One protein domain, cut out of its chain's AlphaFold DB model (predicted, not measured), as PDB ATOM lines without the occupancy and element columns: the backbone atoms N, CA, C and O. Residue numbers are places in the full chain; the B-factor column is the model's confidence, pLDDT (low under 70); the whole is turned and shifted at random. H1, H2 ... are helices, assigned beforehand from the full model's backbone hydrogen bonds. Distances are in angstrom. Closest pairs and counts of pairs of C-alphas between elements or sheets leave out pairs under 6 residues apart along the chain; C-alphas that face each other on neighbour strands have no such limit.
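AT A GLANCE: This is residues 253 to 396 of the 421 residues of an uncharacterized protein of Bdellovibrionaceae bacterium (UniProt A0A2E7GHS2). Look first for H2, the longest helix, in an up-and-down bundle of four, H2 to H5, each running against the one before; short H1 and its link to H2 make one end of the elongated shape. The printed part has 144 residues with five named helices, H1 to H5 in order, no named strand: all helix. It is compact, radius of gyration of the C-alphas 16.8 A, spanning 54 by 28 by 25 A.

IN THESE COORDINATES: Find C-alpha 276 at (-36.311, -49.596, 31.616); from there H2, residues 276 to 298, runs 33.0 A. H3 is residues 311 to 332, 31.9 A; H4, 340 to 356, 24.1 A; H5, 365 to 385, 30.2 A, ending at (-50.117, -46.935, 21.026). H1, residues 253 to 260, runs 9.8 A.

HOW THE PARTS SIT: H2 touches H3, closest C-alphas Ala 287 and Ala 325, 5.2 A, and H5, Ala 288 and Ile 380, 5.4 A. H3 touches H4, Gln 319 and Ser 349, 4.3 A. H4 touches H5 with residues 341 to 345 alone. H2 and H4 are apart. Every O i to N i+4 pair is within hydrogen-bond range in H1, H3, H4 and H5; in H2, 18 of 19.

THE WHOLE: The printed part has no cut. Links H1 to H2 and H2 to H3 are long. Residues 298 to 310 are among those under pLDDT 70.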
ATOM      1  N   PHE A 253     -35.134 -40.537  35.091       85.38
ATOM      2  CA  PHE A 253     -34.181 -40.018  34.104       85.38
ATOM      3  C   PHE A 253     -32.779 -39.821  34.687       85.38
ATOM      4  O   PHE A 253     -31.810 -40.206  34.046       85.38
ATOM      5  N   VAL A 254     -32.661 -39.251  35.891       81.88
ATOM      6  CA  VAL A 254     -31.367 -39.022  36.556       81.88
ATOM      7  C   VAL A 254     -30.638 -40.343  36.778       81.88
ATOM      8  O   VAL A 254     -29.499 -40.488  36.331       81.88
ATOM      9  N   ASP A 255     -31.310 -41.310  37.405       81.88
ATOM     10  CA  ASP A 255     -30.746 -42.635  37.655       81.88
ATOM     11  C   ASP A 255     -30.366 -43.296  36.323       81.88
ATOM     12  O   ASP A 255     -29.233 -43.741  36.145       81.88
ATOM     13  N   TYR A 256     -31.267 -43.287  35.336       84.62
ATOM     14  CA  TYR A 256     -30.987 -43.833  34.009       84.62
ATOM     15  C   TYR A 256     -29.742 -43.209  33.374       84.62
ATOM     16  O   TYR A 256     -28.833 -43.928  32.972       84.62
ATOM     17  N   TRP A 257     -29.697 -41.881  33.284       83.50
ATOM     18  CA  TRP A 257     -28.689 -41.149  32.526       83.50
ATOM     19  C   TRP A 257     -27.293 -41.214  33.154       83.50
ATOM     20  O   TRP A 257     -26.296 -41.260  32.433       83.50
ATOM     21  N   PHE A 258     -27.201 -41.194  34.486       80.81
ATOM     22  CA  PHE A 258     -25.909 -41.142  35.175       80.81
ATOM     23  C   PHE A 258     -25.448 -42.489  35.727       80.81
ATOM     24  O   PHE A 258     -24.243 -42.743  35.760       80.81
ATOM     25  N   ASP A 259     -26.365 -43.365  36.140       79.56
ATOM     26  CA  ASP A 259     -25.995 -44.642  36.751       79.56
ATOM     27  C   ASP A 259     -26.104 -45.826  35.798       79.56
ATOM     28  O   ASP A 259     -25.343 -46.783  35.956       79.56
ATOM     29  N   TYR A 260     -26.995 -45.782  34.805       80.38
ATOM     30  CA  TYR A 260     -27.302 -46.966  34.001       80.38
ATOM     31  C   TYR A 260     -26.845 -46.882  32.544       80.38
ATOM     32  O   TYR A 260     -26.143 -47.785  32.092       80.38
ATOM     33  N   SER A 261     -27.165 -45.815  31.813       77.88
ATOM     34  CA  SER A 261     -26.835 -45.679  30.385       77.88
ATOM     35  C   SER A 261     -25.326 -45.710  30.128       77.88
ATOM     36  O   SER A 261     -24.878 -46.259  29.125       77.88
ATOM     37  N   GLN A 262     -24.530 -45.182  31.063       75.88
ATOM     38  CA  GLN A 262     -23.069 -45.172  30.967       75.88
ATOM     39  C   GLN A 262     -22.424 -46.480  31.437       75.88
ATOM     40  O   GLN A 262     -21.355 -46.848  30.953       75.88
ATOM     41  N   ARG A 263     -23.039 -47.182  32.399       74.12
ATOM     42  CA  ARG A 263     -22.471 -48.406  32.994       74.12
ATOM     43  C   ARG A 263     -22.882 -49.675  32.255       74.12
ATOM     44  O   ARG A 263     -22.138 -50.650  32.276       74.12
ATOM     45  N   PHE A 264     -24.040 -49.657  31.600       75.06
ATOM     46  CA  PHE A 264     -24.607 -50.789  30.877       75.06
ATOM     47  C   PHE A 264     -24.875 -50.374  29.422       75.06
ATOM     48  O   PHE A 264     -25.955 -49.867  29.121       75.06
ATOM     49  N   PRO A 265     -23.930 -50.620  28.494       69.06
ATOM     50  CA  PRO A 265     -24.077 -50.245  27.082       69.06
ATOM     51  C   PRO A 265     -25.343 -50.809  26.417       69.06
ATOM     52  O   PRO A 265     -25.869 -50.222  25.479       69.06
ATOM     53  N   ASN A 266     -25.865 -51.925  26.940       74.56
ATOM     54  CA  ASN A 266     -27.091 -52.583  26.484       74.56
ATOM     55  C   ASN A 266     -28.210 -52.523  27.532       74.56
ATOM     56  O   ASN A 266     -29.007 -53.455  27.621       74.56
ATOM     57  N   CYS A 267     -28.281 -51.453  28.332       74.88
ATOM     58  CA  CYS A 267     -29.287 -51.318  29.390       74.88
ATOM     59  C   CYS A 267     -30.706 -51.618  28.868       74.88
ATOM     60  O   CYS A 267     -31.462 -52.353  29.491       74.88
ATOM     61  N   TYR A 268     -31.050 -51.148  27.666       73.06
ATOM     62  CA  TYR A 268     -32.362 -51.402  27.060       73.06
ATOM     63  C   TYR A 268     -32.736 -52.897  26.933       73.06
ATOM     64  O   TYR A 268     -33.921 -53.212  26.852       73.06
ATOM     65  N   GLN A 269     -31.755 -53.810  26.926       73.50
ATOM     66  CA  GLN A 269     -31.962 -55.263  26.981       73.50
ATOM     67  C   GLN A 269     -31.828 -55.812  28.407       73.50
ATOM     68  O   GLN A 269     -32.625 -56.654  28.813       73.50
ATOM     69  N   ASP A 270     -30.829 -55.338  29.158       76.44
ATOM     70  CA  ASP A 270     -30.548 -55.762  30.531       76.44
ATOM     71  C   ASP A 270     -30.002 -54.590  31.367       76.44
ATOM     72  O   ASP A 270     -28.804 -54.300  31.402       76.44
ATOM     73  N   CYS A 271     -30.917 -53.886  32.034       77.88
ATOM     74  CA  CYS A 271     -30.630 -52.762  32.927       77.88
ATOM     75  C   CYS A 271     -30.394 -53.207  34.391       77.88
ATOM     76  O   CYS A 271     -30.412 -52.377  35.310       77.88
ATOM     77  N   GLY A 272     -30.243 -54.510  34.655       81.38
ATOM     78  CA  GLY A 272     -30.215 -55.042  36.015       81.38
ATOM     79  C   GLY A 272     -31.503 -54.714  36.783       81.38
ATOM     80  O   GLY A 272     -32.587 -55.165  36.428       81.38
ATOM     81  N   ALA A 273     -31.397 -53.926  37.859       83.56
ATOM     82  CA  ALA A 273     -32.541 -53.566  38.706       83.56
ATOM     83  C   ALA A 273     -33.405 -52.408  38.160       83.56
ATOM     84  O   ALA A 273     -34.501 -52.175  38.675       83.56
ATOM     85  N   PHE A 274     -32.931 -51.662  37.155       86.19
ATOM     86  CA  PHE A 274     -33.661 -50.503  36.639       86.19
ATOM     87  C   PHE A 274     -34.796 -50.922  35.698       86.19
ATOM     88  O   PHE A 274     -34.615 -51.690  34.755       86.19
ATOM     89  N   GLN A 275     -35.994 -50.390  35.945       87.50
ATOM     90  CA  GLN A 275     -37.200 -50.724  35.189       87.50
ATOM     91  C   GLN A 275     -37.268 -49.940  33.868       87.50
ATOM     92  O   GLN A 275     -38.085 -49.028  33.721       87.50
ATOM     93  N   TYR A 276     -36.433 -50.313  32.894       87.00
ATOM     94  CA  TYR A 276     -36.311 -49.596  31.616       87.00
ATOM     95  C   TYR A 276     -37.641 -49.421  30.883       87.00
ATOM     96  O   TYR A 276     -37.970 -48.316  30.475       87.00
ATOM     97  N   ASN A 277     -38.462 -50.471  30.798       86.88
ATOM     98  CA  ASN A 277     -39.769 -50.390  30.135       86.88
ATOM     99  C   ASN A 277     -40.703 -49.359  30.792       86.88
ATOM    100  O   ASN A 277     -41.449 -48.665  30.104       86.88
ATOM    101  N   ALA A 278     -40.664 -49.235  32.124       89.06
ATOM    102  CA  ALA A 278     -41.460 -48.240  32.838       89.06
ATOM    103  C   ALA A 278     -40.942 -46.820  32.576       89.06
ATOM    104  O   ALA A 278     -41.741 -45.913  32.349       89.06
ATOM    105  N   PHE A 279     -39.619 -46.636  32.567       90.50
ATOM    106  CA  PHE A 279     -38.989 -45.373  32.188       90.50
ATOM    107  C   PHE A 279     -39.326 -44.978  30.747       90.50
ATOM    108  O   PHE A 279     -39.827 -43.878  30.529       90.50
ATOM    109  N   GLN A 280     -39.138 -45.891  29.793       90.44
ATOM    110  CA  GLN A 280     -39.449 -45.697  28.380       90.44
ATOM    111  C   GLN A 280     -40.896 -45.242  28.192       90.44
ATOM    112  O   GLN A 280     -41.136 -44.233  27.539       90.44
ATOM    113  N   ASN A 281     -41.861 -45.939  28.803       90.88
ATOM    114  CA  ASN A 281     -43.272 -45.569  28.699       90.88
ATOM    115  C   ASN A 281     -43.534 -44.152  29.223       90.88
ATOM    116  O   ASN A 281     -44.166 -43.360  28.537       90.88
ATOM    117  N   ARG A 282     -42.995 -43.799  30.395       91.38
ATOM    118  CA  ARG A 282     -43.158 -42.446  30.952       91.38
ATOM    119  C   ARG A 282     -42.494 -41.372  30.098       91.38
ATOM    120  O   ARG A 282     -42.981 -40.246  30.055       91.38
ATOM    121  N   TYR A 283     -41.373 -41.700  29.466       91.94
ATOM    122  CA  TYR A 283     -40.650 -40.775  28.607       91.94
ATOM    123  C   TYR A 283     -41.394 -40.535  27.286       91.94
ATOM    124  O   TYR A 283     -41.498 -39.396  26.839       91.94
ATOM    125  N   LEU A 284     -41.980 -41.585  26.701       91.94
ATOM    126  CA  LEU A 284     -42.876 -41.470  25.547       91.94
ATOM    127  C   LEU A 284     -44.125 -40.644  25.890       91.94
ATOM    128  O   LEU A 284     -44.450 -39.718  25.151       91.94
ATOM    129  N   ASP A 285     -44.759 -40.896  27.041       92.31
ATOM    130  CA  ASP A 285     -45.897 -40.096  27.518       92.31
ATOM    131  C   ASP A 285     -45.511 -38.611  27.676       92.31
ATOM    132  O   ASP A 285     -46.272 -37.716  27.311       92.31
ATOM    133  N   PHE A 286     -44.308 -38.335  28.190       91.81
ATOM    134  CA  PHE A 286     -43.766 -36.980  28.310       91.81
ATOM    135  C   PHE A 286     -43.561 -36.307  26.947       91.81
ATOM    136  O   PHE A 286     -43.947 -35.148  26.781       91.81
ATOM    137  N   ALA A 287     -42.986 -37.014  25.973       90.44
ATOM    138  CA  ALA A 287     -42.792 -36.479  24.631       90.44
ATOM    139  C   ALA A 287     -44.137 -36.197  23.940       90.44
ATOM    140  O   ALA A 287     -44.312 -35.136  23.343       90.44
ATOM    141  N   ALA A 288     -45.118 -37.093  24.095       90.81
ATOM    142  CA  ALA A 288     -46.480 -36.869  23.618       90.81
ATOM    143  C   ALA A 288     -47.126 -35.647  24.291       90.81
ATOM    144  O   ALA A 288     -47.716 -34.816  23.604       90.81
ATOM    145  N   ASP A 289     -46.978 -35.486  25.611       90.00
ATOM    146  CA  ASP A 289     -47.485 -34.313  26.330       90.00
ATOM    147  C   ASP A 289     -46.827 -33.005  25.855       90.00
ATOM    148  O   ASP A 289     -47.512 -31.985  25.762       90.00
ATOM    149  N   LEU A 290     -45.531 -33.018  25.514       87.25
ATOM    150  CA  LEU A 290     -44.835 -31.852  24.954       87.25
ATOM    151  C   LEU A 290     -45.431 -31.434  23.600       87.25
ATOM    152  O   LEU A 290     -45.602 -30.244  23.344       87.25
ATOM    153  N   VAL A 291     -45.788 -32.400  22.750       88.88
ATOM    154  CA  VAL A 291     -46.432 -32.133  21.453       88.88
ATOM    155  C   VAL A 291     -47.892 -31.700  21.640       88.88
ATOM    156  O   VAL A 291     -48.321 -30.711  21.043       88.88
ATOM    157  N   ARG A 292     -48.653 -32.376  22.516       88.19
ATOM    158  CA  ARG A 292     -50.040 -32.003  22.868       88.19
ATOM    159  C   ARG A 292     -50.129 -30.585  23.397       88.19
ATOM    160  O   ARG A 292     -51.044 -29.863  23.026       88.19
ATOM    161  N   PHE A 293     -49.164 -30.169  24.214       82.06
ATOM    162  CA  PHE A 293     -49.093 -28.807  24.726       82.06
ATOM    163  C   PHE A 293     -49.150 -27.771  23.595       82.06
ATOM    164  O   PHE A 293     -49.845 -26.763  23.716       82.06
ATOM    165  N   SER A 294     -48.461 -28.031  22.480       78.00
ATOM    166  CA  SER A 294     -48.488 -27.157  21.307       78.00
ATOM    167  C   SER A 294     -49.847 -27.157  20.600       78.00
ATOM    168  O   SER A 294     -50.316 -26.112  20.156       78.00
ATOM    169  N   ILE A 295     -50.509 -28.309  20.522       76.06
ATOM    170  CA  ILE A 295     -51.848 -28.440  19.935       76.06
ATOM    171  C   ILE A 295     -52.878 -27.688  20.785       76.06
ATOM    172  O   ILE A 295     -53.513 -26.745  20.318       76.06
ATOM    173  N   ASP A 296     -52.991 -28.061  22.059       76.38
ATOM    174  CA  ASP A 296     -54.043 -27.610  22.975       76.38
ATOM    175  C   ASP A 296     -54.005 -26.102  23.246       76.38
ATOM    176  O   ASP A 296     -55.002 -25.505  23.665       76.38
ATOM    177  N   HIS A 297     -52.845 -25.478  23.039       72.31
ATOM    178  CA  HIS A 297     -52.640 -24.063  23.313       72.31
ATOM    179  C   HIS A 297     -52.430 -23.204  22.064       72.31
ATOM    180  O   HIS A 297     -52.511 -21.978  22.191       72.31
ATOM    181  N   PHE A 298     -52.191 -23.796  20.885       65.62
ATOM    182  CA  PHE A 298     -51.822 -23.018  19.697       65.62
ATOM    183  C   PHE A 298     -52.428 -23.468  18.353       65.62
ATOM    184  O   PHE A 298     -52.366 -22.669  17.416       65.62
ATOM    185  N   THR A 299     -53.031 -24.659  18.202       60.22
ATOM    186  CA  THR A 299     -53.662 -25.078  16.926       60.22
ATOM    187  C   THR A 299     -55.185 -24.871  16.901       60.22
ATOM    188  O   THR A 299     -55.862 -24.769  17.924       60.22
ATOM    189  N   VAL A 300     -55.749 -24.749  15.691       48.78
ATOM    190  CA  VAL A 300     -57.168 -24.422  15.462       48.78
ATOM    191  C   VAL A 300     -58.049 -25.652  15.726       48.78
ATOM    192  O   VAL A 300     -57.923 -26.669  15.049       48.78
ATOM    193  N   GLY A 301     -58.960 -25.549  16.700       45.50
ATOM    194  CA  GLY A 301     -59.896 -26.621  17.079       45.50
ATOM    195  C   GLY A 301     -60.461 -26.516  18.504       45.50
ATOM    196  O   GLY A 301     -61.483 -27.130  18.801       45.50
ATOM    197  N   GLY A 302     -59.846 -25.707  19.373       40.44
ATOM    198  CA  GLY A 302     -60.458 -25.249  20.623       40.44
ATOM    199  C   GLY A 302     -61.428 -24.073  20.389       40.44
ATOM    200  O   GLY A 302     -61.211 -23.285  19.469       40.44
ATOM    201  N   PRO A 303     -62.492 -23.903  21.200       35.47
ATOM    202  CA  PRO A 303     -63.550 -22.901  20.985       35.47
ATOM    203  C   PRO A 303     -63.137 -21.422  21.144       35.47
ATOM    204  O   PRO A 303     -63.995 -20.551  21.209       35.47
ATOM    205  N   ARG A 304     -61.846 -21.114  21.223       46.56
ATOM    206  CA  ARG A 304     -61.189 -19.796  21.254       46.56
ATOM    207  C   ARG A 304     -59.687 -20.107  21.236       46.56
ATOM    208  O   ARG A 304     -59.326 -21.234  21.556       46.56
ATOM    209  N   ILE A 305     -58.833 -19.099  21.033       42.38
ATOM    210  CA  ILE A 305     -57.378 -19.151  21.304       42.38
ATOM    211  C   ILE A 305     -56.541 -19.554  20.063       42.38
ATOM    212  O   ILE A 305     -55.794 -20.517  20.076       42.38
ATOM    213  N   ALA A 306     -56.564 -18.726  19.013       39.72
ATOM    214  CA  ALA A 306     -55.292 -18.229  18.477       39.72
ATOM    215  C   ALA A 306     -55.035 -16.900  19.204       39.72
ATOM    216  O   ALA A 306     -55.486 -15.854  18.744       39.72
ATOM    217  N   PRO A 307     -54.434 -16.903  20.405       42.78
ATOM    218  CA  PRO A 307     -54.395 -15.718  21.250       42.78
ATOM    219  C   PRO A 307     -53.115 -14.905  20.957       42.78
ATOM    220  O   PRO A 307     -52.955 -13.783  21.429       42.78
ATOM    221  N   ALA A 308     -52.221 -15.465  20.131       47.22
ATOM    222  CA  ALA A 308     -50.954 -14.884  19.733       47.22
ATOM    223  C   ALA A 308     -51.108 -13.717  18.750       47.22
ATOM    224  O   ALA A 308     -50.153 -12.971  18.576       47.22
ATOM    225  N   GLY A 309     -52.248 -13.589  18.057       52.56
ATOM    226  CA  GLY A 309     -52.445 -12.610  16.976       52.56
ATOM    227  C   GLY A 309     -51.503 -12.785  15.770       52.56
ATOM    228  O   GLY A 309     -51.768 -12.237  14.707       52.56
ATOM    229  N   ASN A 310     -50.437 -13.580  15.904       66.88
ATOM    230  CA  ASN A 310     -49.387 -13.763  14.922       66.88
ATOM    231  C   ASN A 310     -49.231 -15.251  14.565       66.88
ATOM    232  O   ASN A 310     -48.891 -16.101  15.391       66.88
ATOM    233  N   ARG A 311     -49.488 -15.555  13.295       74.62
ATOM    234  CA  ARG A 311     -49.409 -16.895  12.708       74.62
ATOM    235  C   ARG A 311     -47.993 -17.468  12.699       74.62
ATOM    236  O   ARG A 311     -47.823 -18.661  12.937       74.62
ATOM    237  N   GLU A 312     -46.996 -16.649  12.396       76.69
ATOM    238  CA  GLU A 312     -45.596 -17.076  12.304       76.69
ATOM    239  C   GLU A 312     -45.091 -17.532  13.672       76.69
ATOM    240  O   GLU A 312     -44.466 -18.585  13.785       76.69
ATOM    241  N   MET A 313     -45.493 -16.818  14.726       75.62
ATOM    242  CA  MET A 313     -45.240 -17.211  16.111       75.62
ATOM    243  C   MET A 313     -45.797 -18.606  16.428       75.62
ATOM    244  O   MET A 313     -45.080 -19.440  16.974       75.62
ATOM    245  N   VAL A 314     -47.057 -18.884  16.074       77.38
ATOM    246  CA  VAL A 314     -47.683 -20.198  16.323       77.38
ATOM    247  C   VAL A 314     -46.889 -21.315  15.648       77.38
ATOM    248  O   VAL A 314     -46.556 -22.321  16.273       77.38
ATOM    249  N   LEU A 315     -46.541 -21.127  14.379       83.44
ATOM    250  CA  LEU A 315     -45.806 -22.124  13.604       83.44
ATOM    251  C   LEU A 315     -44.391 -22.317  14.139       83.44
ATOM    252  O   LEU A 315     -43.899 -23.442  14.166       83.44
ATOM    253  N   LYS A 316     -43.749 -21.241  14.602       84.31
ATOM    254  CA  LYS A 316     -42.437 -21.307  15.240       84.31
ATOM    255  C   LYS A 316     -42.470 -22.098  16.546       84.31
ATOM    256  O   LYS A 316     -41.559 -22.882  16.795       84.31
ATOM    257  N   ILE A 317     -43.513 -21.943  17.356       81.69
ATOM    258  CA  ILE A 317     -43.679 -22.724  18.589       81.69
ATOM    259  C   ILE A 317     -43.838 -24.208  18.259       81.69
ATOM    260  O   ILE A 317     -43.126 -25.038  18.827       81.69
ATOM    261  N   ILE A 318     -44.702 -24.541  17.294       86.31
ATOM    262  CA  ILE A 318     -44.905 -25.933  16.876       86.31
ATOM    263  C   ILE A 318     -43.592 -26.524  16.353       86.31
ATOM    264  O   ILE A 318     -43.181 -27.574  16.843       86.31
ATOM    265  N   GLN A 319     -42.893 -25.804  15.468       89.25
ATOM    266  CA  GLN A 319     -41.578 -26.176  14.936       89.25
ATOM    267  C   GLN A 319     -40.608 -26.594  16.048       89.25
ATOM    268  O   GLN A 319     -39.961 -27.637  15.980       89.25
ATOM    269  N   LEU A 320     -40.473 -25.757  17.075       87.44
ATOM    270  CA  LEU A 320     -39.532 -26.038  18.145       87.44
ATOM    271  C   LEU A 320     -40.009 -27.217  19.010       87.44
ATOM    272  O   LEU A 320     -39.195 -28.047  19.396       87.44
ATOM    273  N   SER A 321     -41.311 -27.330  19.296       88.12
ATOM    274  CA  SER A 321     -41.855 -28.440  20.098       88.12
ATOM    275  C   SER A 321     -41.667 -29.808  19.456       88.12
ATOM    276  O   SER A 321     -41.232 -30.736  20.134       88.12
ATOM    277  N   THR A 322     -41.913 -29.922  18.149       90.31
ATOM    278  CA  THR A 322     -41.730 -31.181  17.425       90.31
ATOM    279  C   THR A 322     -40.255 -31.541  17.325       90.31
ATOM    280  O   THR A 322     -39.889 -32.679  17.607       90.31
ATOM    281  N   GLY A 323     -39.388 -30.559  17.048       90.12
ATOM    282  CA  GLY A 323     -37.939 -30.765  17.030       90.12
ATOM    283  C   GLY A 323     -37.380 -31.226  18.379       90.12
ATOM    284  O   GLY A 323     -36.570 -32.148  18.433       90.12
ATOM    285  N   TYR A 324     -37.833 -30.626  19.483       91.31
ATOM    286  CA  TYR A 324     -37.409 -31.029  20.823       91.31
ATOM    287  C   TYR A 324     -37.921 -32.413  21.216       91.31
ATOM    288  O   TYR A 324     -37.146 -33.193  21.761       91.31
ATOM    289  N   ALA A 325     -39.183 -32.734  20.916       90.69
ATOM    290  CA  ALA A 325     -39.738 -34.057  21.183       90.69
ATOM    291  C   ALA A 325     -38.993 -35.149  20.397       90.69
ATOM    292  O   ALA A 325     -38.605 -36.159  20.982       90.69
ATOM    293  N   ALA A 326     -38.722 -34.920  19.105       91.69
ATOM    294  CA  ALA A 326     -37.942 -35.843  18.279       91.69
ATOM    295  C   ALA A 326     -36.549 -36.088  18.869       91.69
ATOM    296  O   ALA A 326     -36.152 -37.233  19.080       91.69
ATOM    297  N   HIS A 327     -35.831 -35.010  19.188       90.50
ATOM    298  CA  HIS A 327     -34.489 -35.077  19.757       90.50
ATOM    299  C   HIS A 327     -34.460 -35.815  21.100       90.50
ATOM    300  O   HIS A 327     -33.617 -36.685  21.316       90.50
ATOM    301  N   ASP A 328     -35.405 -35.501  21.987       89.19
ATOM    302  CA  ASP A 328     -35.512 -36.119  23.304       89.19
ATOM    303  C   ASP A 328     -35.737 -37.625  23.206       89.19
ATOM    304  O   ASP A 328     -35.077 -38.382  23.923       89.19
ATOM    305  N   ILE A 329     -36.656 -38.060  22.335       90.12
ATOM    306  CA  ILE A 329     -36.929 -39.481  22.104       90.12
ATOM    307  C   ILE A 329     -35.691 -40.148  21.506       90.12
ATOM    308  O   ILE A 329     -35.238 -41.156  22.044       90.12
ATOM    309  N   ALA A 330     -35.119 -39.576  20.445       89.75
ATOM    310  CA  ALA A 330     -34.030 -40.200  19.705       89.75
ATOM    311  C   ALA A 330     -32.769 -40.408  20.551       89.75
ATOM    312  O   ALA A 330     -32.154 -41.470  20.498       89.75
ATOM    313  N   ILE A 331     -32.400 -39.410  21.360       85.19
ATOM    314  CA  ILE A 331     -31.190 -39.472  22.189       85.19
ATOM    315  C   ILE A 331     -31.392 -40.340  23.429       85.19
ATOM    316  O   ILE A 331     -30.464 -41.016  23.871       85.19
ATOM    317  N   THR A 332     -32.590 -40.327  24.013       86.25
ATOM    318  CA  THR A 332     -32.822 -41.002  25.297       86.25
ATOM    319  C   THR A 332     -33.227 -42.460  25.114       86.25
ATOM    320  O   THR A 332     -32.823 -43.328  25.897       86.25
ATOM    321  N   LEU A 333     -34.022 -42.742  24.082       87.69
ATOM    322  CA  LEU A 333     -34.609 -44.047  23.809       87.69
ATOM    323  C   LEU A 333     -34.004 -44.620  22.529       87.69
ATOM    324  O   LEU A 333     -34.586 -44.511  21.455       87.69
ATOM    325  N   TYR A 334     -32.850 -45.280  22.649       76.25
ATOM    326  CA  TYR A 334     -32.097 -45.826  21.510       76.25
ATOM    327  C   TYR A 334     -32.959 -46.651  20.536       76.25
ATOM    328  O   TYR A 334     -32.875 -46.474  19.324       76.25
ATOM    329  N   GLY A 335     -33.860 -47.495  21.057       79.06
ATOM    330  CA  GLY A 335     -34.779 -48.298  20.237       79.06
ATOM    331  C   GLY A 335     -35.793 -47.488  19.413       79.06
ATOM    332  O   GLY A 335     -36.442 -48.047  18.536       79.06
ATOM    333  N   TYR A 336     -35.920 -46.187  19.682       85.31
ATOM    334  CA  TYR A 336     -36.807 -45.253  18.994       85.31
ATOM    335  C   TYR A 336     -36.058 -44.217  18.152       85.31
ATOM    336  O   TYR A 336     -36.710 -43.409  17.499       85.31
ATOM    337  N   ALA A 337     -34.723 -44.241  18.106       83.44
ATOM    338  CA  ALA A 337     -33.942 -43.271  17.334       83.44
ATOM    339  C   ALA A 337     -34.327 -43.224  15.846       83.44
ATOM    340  O   ALA A 337     -34.286 -42.163  15.235       83.44
ATOM    341  N   MET A 338     -34.754 -44.363  15.295       83.06
ATOM    342  CA  MET A 338     -35.218 -44.511  13.910       83.06
ATOM    343  C   MET A 338     -36.714 -44.851  13.830       83.06
ATOM    344  O   MET A 338     -37.184 -45.371  12.822       83.06
ATOM    345  N   ALA A 339     -37.465 -44.632  14.913       88.12
ATOM    346  CA  ALA A 339     -38.901 -44.868  14.916       88.12
ATOM    347  C   ALA A 339     -39.610 -43.817  14.059       88.12
ATOM    348  O   ALA A 339     -39.240 -42.642  14.067       88.12
ATOM    349  N   GLN A 340     -40.681 -44.223  13.380       90.31
ATOM    350  CA  GLN A 340     -41.412 -43.340  12.481       90.31
ATOM    351  C   GLN A 340     -41.944 -42.065  13.164       90.31
ATOM    352  O   GLN A 340     -41.774 -40.998  12.582       90.31
ATOM    353  N   PRO A 341     -42.434 -42.091  14.425       89.12
ATOM    354  CA  PRO A 341     -42.776 -40.862  15.143       89.12
ATOM    355  C   PRO A 341     -41.628 -39.849  15.260       89.12
ATOM    356  O   PRO A 341     -41.872 -38.649  15.232       89.12
ATOM    357  N   VAL A 342     -40.373 -40.294  15.393       91.31
ATOM    358  CA  VAL A 342     -39.212 -39.387  15.461       91.31
ATOM    359  C   VAL A 342     -38.944 -38.749  14.104       91.31
ATOM    360  O   VAL A 342     -38.665 -37.549  14.040       91.31
ATOM    361  N   ILE A 343     -39.049 -39.541  13.036       90.88
ATOM    362  CA  ILE A 343     -38.892 -39.080  11.654       90.88
ATOM    363  C   ILE A 343     -39.978 -38.046  11.340       90.88
ATOM    364  O   ILE A 343     -39.645 -36.901  11.038       90.88
ATOM    365  N   ASP A 344     -41.249 -38.396  11.560       90.44
ATOM    366  CA  ASP A 344     -42.394 -37.520  11.304       90.44
ATOM    367  C   ASP A 344     -42.270 -36.194  12.088       90.44
ATOM    368  O   ASP A 344     -42.438 -35.109  11.534       90.44
ATOM    369  N   LEU A 345     -41.909 -36.242  13.380       93.12
ATOM    370  CA  LEU A 345     -41.691 -35.033  14.191       93.12
ATOM    371  C   LEU A 345     -40.544 -34.157  13.666       93.12
ATOM    372  O   LEU A 345     -40.649 -32.923  13.675       93.12
ATOM    373  N   SER A 346     -39.450 -34.781  13.227       92.62
ATOM    374  CA  SER A 346     -38.283 -34.080  12.680       92.62
ATOM    375  C   SER A 346     -38.626 -33.394  11.361       92.62
ATOM    376  O   SER A 346     -38.302 -32.221  11.179       92.62
ATOM    377  N   GLU A 347     -39.347 -34.081  10.479       90.06
ATOM    378  CA  GLU A 347     -39.780 -33.548   9.189       90.06
ATOM    379  C   GLU A 347     -40.801 -32.422   9.355       90.06
ATOM    380  O   GLU A 347     -40.676 -31.387   8.703       90.06
ATOM    381  N   ILE A 348     -41.757 -32.546  10.284       91.06
ATOM    382  CA  ILE A 348     -42.669 -31.444  10.627       91.06
ATOM    383  C   ILE A 348     -41.867 -30.214  11.078       91.06
ATOM    384  O   ILE A 348     -42.116 -29.099  10.613       91.06
ATOM    385  N   SER A 349     -40.886 -30.398  11.970       91.75
ATOM    386  CA  SER A 349     -40.008 -29.307  12.413       91.75
ATOM    387  C   SER A 349     -39.245 -28.679  11.245       91.75
ATOM    388  O   SER A 349     -39.177 -27.454  11.112       91.75
ATOM    389  N   GLU A 350     -38.695 -29.495  10.355       89.19
ATOM    390  CA  GLU A 350     -37.921 -29.025   9.217       89.19
ATOM    391  C   GLU A 350     -38.781 -28.285   8.180       89.19
ATOM    392  O   GLU A 350     -38.415 -27.185   7.755       89.19
ATOM    393  N   ASN A 351     -39.960 -28.808   7.849       87.56
ATOM    394  CA  ASN A 351     -40.915 -28.164   6.947       87.56
ATOM    395  C   ASN A 351     -41.344 -26.792   7.483       87.56
ATOM    396  O   ASN A 351     -41.313 -25.786   6.765       87.56
ATOM    397  N   LEU A 352     -41.660 -26.707   8.779       87.62
ATOM    398  CA  LEU A 352     -41.994 -25.436   9.423       87.62
ATOM    399  C   LEU A 352     -40.799 -24.473   9.463       87.62
ATOM    400  O   LEU A 352     -40.978 -23.267   9.280       87.62
ATOM    401  N   ARG A 353     -39.573 -24.982   9.643       86.81
ATOM    402  CA  ARG A 353     -38.342 -24.180   9.565       86.81
ATOM    403  C   ARG A 353     -38.159 -23.575   8.175       86.81
ATOM    404  O   ARG A 353     -37.926 -22.372   8.081       86.81
ATOM    405  N   PHE A 354     -38.264 -24.380   7.115       83.38
ATOM    406  CA  PHE A 354     -38.115 -23.901   5.738       83.38
ATOM    407  C   PHE A 354     -39.168 -22.857   5.385       83.38
ATOM    408  O   PHE A 354     -38.856 -21.839   4.766       83.38
ATOM    409  N   ARG A 355     -40.397 -23.067   5.851       81.50
ATOM    410  CA  ARG A 355     -41.482 -22.110   5.685       81.50
ATOM    411  C   ARG A 355     -41.218 -20.785   6.400       81.50
ATOM    412  O   ARG A 355     -41.363 -19.737   5.780       81.50
ATOM    413  N   ASN A 356     -40.803 -20.818   7.666       79.69
ATOM    414  CA  ASN A 356     -40.473 -19.607   8.430       79.69
ATOM    415  C   ASN A 356     -39.278 -18.840   7.836       79.69
ATOM    416  O   ASN A 356     -39.152 -17.641   8.051       79.69
ATOM    417  N   ALA A 357     -38.417 -19.514   7.073       82.56
ATOM    418  CA  ALA A 357     -37.331 -18.888   6.323       82.56
ATOM    419  C   ALA A 357     -37.749 -18.388   4.921       82.56
ATOM    420  O   ALA A 357     -36.914 -17.876   4.182       82.56
ATOM    421  N   GLY A 358     -39.026 -18.523   4.544       79.38
ATOM    422  CA  GLY A 358     -39.565 -18.037   3.271       79.38
ATOM    423  C   GLY A 358     -39.300 -18.939   2.062       79.38
ATOM    424  O   GLY A 358     -39.589 -18.537   0.938       79.38
ATOM    425  N   TYR A 359     -38.781 -20.158   2.255       75.44
ATOM    426  CA  TYR A 359     -38.444 -21.065   1.146       75.44
ATOM    427  C   TYR A 359     -39.653 -21.780   0.529       75.44
ATOM    428  O   TYR A 359     -39.548 -22.317  -0.571       75.44
ATOM    429  N   GLN A 360     -40.799 -21.801   1.214       67.31
ATOM    430  CA  GLN A 360     -42.024 -22.436   0.728       67.31
ATOM    431  C   GLN A 360     -43.224 -21.505   0.893       67.31
ATOM    432  O   GLN A 360     -43.484 -20.982   1.979       67.31
ATOM    433  N   THR A 361     -43.986 -21.343  -0.188       60.38
ATOM    434  CA  THR A 361     -45.280 -20.659  -0.187       60.38
ATOM    435  C   THR A 361     -46.385 -21.704  -0.292       60.38
ATOM    436  O   THR A 361     -46.398 -22.537  -1.191       60.38
ATOM    437  N   TYR A 362     -47.315 -21.682   0.657       62.31
ATOM    438  CA  TYR A 362     -48.504 -22.530   0.623       62.31
ATOM    439  C   TYR A 362     -49.703 -21.680   0.209       62.31
ATOM    440  O   TYR A 362     -49.910 -20.599   0.756       62.31
ATOM    441  N   TYR A 363     -50.517 -22.194  -0.713       55.12
ATOM    442  CA  TYR A 363     -51.662 -21.468  -1.271       55.12
ATOM    443  C   TYR A 363     -52.843 -21.307  -0.295       55.12
ATOM    444  O   TYR A 363     -53.691 -20.446  -0.514       55.12
ATOM    445  N   ASN A 364     -52.926 -22.108   0.779       69.94
ATOM    446  CA  ASN A 364     -54.030 -22.042   1.742       69.94
ATOM    447  C   ASN A 364     -53.569 -22.284   3.186       69.94
ATOM    448  O   ASN A 364     -53.183 -23.384   3.573       69.94
ATOM    449  N   GLU A 365     -53.653 -21.244   4.007       65.12
ATOM    450  CA  GLU A 365     -53.140 -21.241   5.378       65.12
ATOM    451  C   GLU A 365     -53.970 -22.073   6.351       65.12
ATOM    452  O   GLU A 365     -53.419 -22.747   7.221       65.12
ATOM    453  N   ARG A 366     -55.296 -22.028   6.194       70.38
ATOM    454  CA  ARG A 366     -56.236 -22.791   7.017       70.38
ATOM    455  C   ARG A 366     -56.028 -24.284   6.815       70.38
ATOM    456  O   ARG A 366     -56.085 -25.051   7.771       70.38
ATOM    457  N   TRP A 367     -55.753 -24.673   5.575       74.25
ATOM    458  CA  TRP A 367     -55.447 -26.052   5.239       74.25
ATOM    459  C   TRP A 367     -54.173 -26.542   5.939       74.25
ATOM    460  O   TRP A 367     -54.212 -27.608   6.538       74.25
ATOM    461  N   ILE A 368     -53.100 -25.741   5.981       75.44
ATOM    462  CA  ILE A 368     -51.857 -26.118   6.685       75.44
ATOM    463  C   ILE A 368     -52.114 -26.375   8.166       75.44
ATOM    464  O   ILE A 368     -51.612 -27.346   8.711       75.44
ATOM    465  N   PHE A 369     -52.871 -25.502   8.834       77.00
ATOM    466  CA  PHE A 369     -53.147 -25.680  10.258       77.00
ATOM    467  C   PHE A 369     -53.980 -26.928  10.538       77.00
ATOM    468  O   PHE A 369     -53.719 -27.609  11.526       77.00
ATOM    469  N   ASN A 370     -54.946 -27.237   9.672       78.44
ATOM    470  CA  ASN A 370     -55.730 -28.462   9.785       78.44
ATOM    471  C   ASN A 370     -54.864 -29.703   9.539       78.44
ATOM    472  O   ASN A 370     -54.868 -30.595  10.380       78.44
ATOM    473  N   ALA A 371     -54.084 -29.717   8.455       80.75
ATOM    474  CA  ALA A 371     -53.176 -30.814   8.123       80.75
ATOM    475  C   ALA A 371     -52.166 -31.049   9.253       80.75
ATOM    476  O   ALA A 371     -52.084 -32.144   9.791       80.75
ATOM    477  N   LEU A 372     -51.494 -29.993   9.717       84.62
ATOM    478  CA  LEU A 372     -50.550 -30.064  10.830       84.62
ATOM    479  C   LEU A 372     -51.211 -30.591  12.109       84.62
ATOM    480  O   LEU A 372     -50.633 -31.403  12.822       84.62
ATOM    481  N   ASN A 373     -52.429 -30.148  12.417       84.19
ATOM    482  CA  ASN A 373     -53.160 -30.642  13.577       84.19
ATOM    483  C   ASN A 373     -53.498 -32.140  13.455       84.19
ATOM    484  O   ASN A 373     -53.437 -32.859  14.451       84.19
ATOM    485  N   GLU A 374     -53.846 -32.615  12.260       85.06
ATOM    486  CA  GLU A 374     -54.096 -34.033  11.984       85.06
ATOM    487  C   GLU A 374     -52.818 -34.871  12.092       85.06
ATOM    488  O   GLU A 374     -52.824 -35.888  12.787       85.06
ATOM    489  N   GLU A 375     -51.711 -34.414  11.505       88.81
ATOM    490  CA  GLU A 375     -50.416 -35.098  11.593       88.81
ATOM    491  C   GLU A 375     -49.928 -35.203  13.033       88.81
ATOM    492  O   GLU A 375     -49.589 -36.290  13.494       88.81
ATOM    493  N   LEU A 376     -49.950 -34.098  13.786       90.31
ATOM    494  CA  LEU A 376     -49.511 -34.110  15.180       90.31
ATOM    495  C   LEU A 376     -50.389 -35.033  16.036       90.31
ATOM    496  O   LEU A 376     -49.868 -35.752  16.888       90.31
ATOM    497  N   ARG A 377     -51.709 -35.057  15.804       88.94
ATOM    498  CA  ARG A 377     -52.621 -35.996  16.481       88.94
ATOM    499  C   ARG A 377     -52.312 -37.444  16.134       88.94
ATOM    500  O   ARG A 377     -52.337 -38.282  17.031       88.94
ATOM    501  N   CYS A 378     -52.017 -37.731  14.871       89.62
ATOM    502  CA  CYS A 378     -51.591 -39.058  14.451       89.62
ATOM    503  C   CYS A 378     -50.285 -39.460  15.150       89.62
ATOM    504  O   CYS A 378     -50.212 -40.549  15.712       89.62
ATOM    505  N   VAL A 379     -49.280 -38.578  15.191       89.69
ATOM    506  CA  VAL A 379     -47.992 -38.864  15.844       89.69
ATOM    507  C   VAL A 379     -48.200 -39.167  17.325       89.69
ATOM    508  O   VAL A 379     -47.662 -40.144  17.841       89.69
ATOM    509  N   ILE A 380     -49.016 -38.361  18.011       90.50
ATOM    510  CA  ILE A 380     -49.379 -38.597  19.412       90.50
ATOM    511  C   ILE A 380     -50.042 -39.968  19.582       90.50
ATOM    512  O   ILE A 380     -49.644 -40.724  20.464       90.50
ATOM    513  N   ASP A 381     -51.010 -40.311  18.729       88.75
ATOM    514  CA  ASP A 381     -51.690 -41.610  18.769       88.75
ATOM    515  C   ASP A 381     -50.709 -42.776  18.557       88.75
ATOM    516  O   ASP A 381     -50.798 -43.790  19.248       88.75
ATOM    517  N   GLN A 382     -49.715 -42.629  17.681       87.56
ATOM    518  CA  GLN A 382     -48.676 -43.646  17.511       87.56
ATOM    519  C   GLN A 382     -47.760 -43.790  18.724       87.56
ATOM    520  O   GLN A 382     -47.431 -44.919  19.106       87.56
ATOM    521  N   ILE A 383     -47.354 -42.669  19.330       88.81
ATOM    522  CA  ILE A 383     -46.562 -42.670  20.564       88.81
ATOM    523  C   ILE A 383     -47.359 -43.364  21.682       88.81
ATOM    524  O   ILE A 383     -46.835 -44.276  22.324       88.81
ATOM    525  N   ASP A 384     -48.642 -43.027  21.848       88.62
ATOM    526  CA  ASP A 384     -49.534 -43.610  22.863       88.62
ATOM    527  C   ASP A 384     -49.755 -45.114  22.664       88.62
ATOM    528  O   ASP A 384     -49.728 -45.907  23.615       88.62
ATOM    529  N   ARG A 385     -49.969 -45.524  21.409       86.69
ATOM    530  CA  ARG A 385     -50.117 -46.935  21.026       86.69
ATOM    531  C   ARG A 385     -48.805 -47.696  21.081       86.69
ATOM    532  O   ARG A 385     -48.838 -48.925  21.054       86.69
ATOM    533  N   ARG A 386     -47.672 -46.992  21.179       85.50
ATOM    534  CA  ARG A 386     -46.321 -47.565  21.140       85.50
ATOM    535  C   ARG A 386     -46.118 -48.351  19.838       85.50
ATOM    536  O   ARG A 386     -45.574 -49.454  19.846       85.50
ATOM    537  N   ALA A 387     -46.613 -47.795  18.728       78.12
ATOM    538  CA  ALA A 387     -46.656 -48.418  17.403       78.12
ATOM    539  C   ALA A 387     -45.752 -47.652  16.412       78.12
ATOM    540  O   ALA A 387     -46.256 -46.889  15.590       78.12
ATOM    541  N   PRO A 388     -44.419 -47.839  16.463       73.06
ATOM    542  CA  PRO A 388     -43.440 -46.947  15.828       73.06
ATOM    543  C   PRO A 388     -43.291 -47.101  14.303       73.06
ATOM    544  O   PRO A 388     -42.310 -46.612  13.751       73.06
ATOM    545  N   GLN A 389     -44.179 -47.836  13.626       76.06
ATOM    546  CA  GLN A 389     -43.958 -48.298  12.246       76.06
ATOM    547  C   GLN A 389     -44.737 -47.527  11.174       76.06
ATOM    548  O   GLN A 389     -44.428 -47.668   9.994       76.06
ATOM    549  N   TYR A 390     -45.763 -46.762  11.543       75.94
ATOM    550  CA  TYR A 390     -46.650 -46.116  10.572       75.94
ATOM    551  C   TYR A 390     -46.234 -44.665  10.364       75.94
ATOM    552  O   TYR A 390     -45.842 -44.019  11.322       75.94
ATOM    553  N   SER A 391     -46.312 -44.124   9.149       79.81
ATOM    554  CA  SER A 391     -46.084 -42.684   8.951       79.81
ATOM    555  C   SER A 391     -47.390 -41.918   9.106       79.81
ATOM    556  O   SER A 391     -48.444 -42.369   8.654       79.81
ATOM    557  N   CYS A 392     -47.304 -40.770   9.768       82.06
ATOM    558  CA  CYS A 392     -48.390 -39.815   9.930       82.06
ATOM    559  C   CYS A 392     -48.405 -38.713   8.877       82.06
ATOM    560  O   CYS A 392     -49.278 -37.851   8.946       82.06
ATOM    561  N   GLN A 393     -47.464 -38.716   7.930       72.19
ATOM    562  CA  GLN A 393     -47.397 -37.672   6.922       72.19
ATOM    563  C   GLN A 393     -48.637 -37.674   6.027       72.19
ATOM    564  O   GLN A 393     -48.948 -38.648   5.335       72.19
ATOM    565  N   LEU A 394     -49.294 -36.523   5.978       62.97
ATOM    566  CA  LEU A 394     -50.182 -36.166   4.892       62.97
ATOM    567  C   LEU A 394     -49.294 -35.574   3.798       62.97
ATOM    568  O   LEU A 394     -48.533 -34.638   4.030       62.97
ATOM    569  N   VAL A 395     -49.351 -36.127   2.587       54.47
ATOM    570  CA  VAL A 395     -48.552 -35.621   1.463       54.47
ATOM    571  C   VAL A 395     -48.915 -34.147   1.227       54.47
ATOM    572  O   VAL A 395     -49.974 -33.829   0.693       54.47
ATOM    573  N   TYR A 396     -48.025 -33.237   1.645       51.59
ATOM    574  CA  TYR A 396     -48.236 -31.782   1.613       51.59
ATOM    575  C   TYR A 396     -48.296 -31.183   0.201       51.59
ATOM    576  O   TYR A 396     -48.591 -29.999   0.022       51.59
TER     577      TYR A 396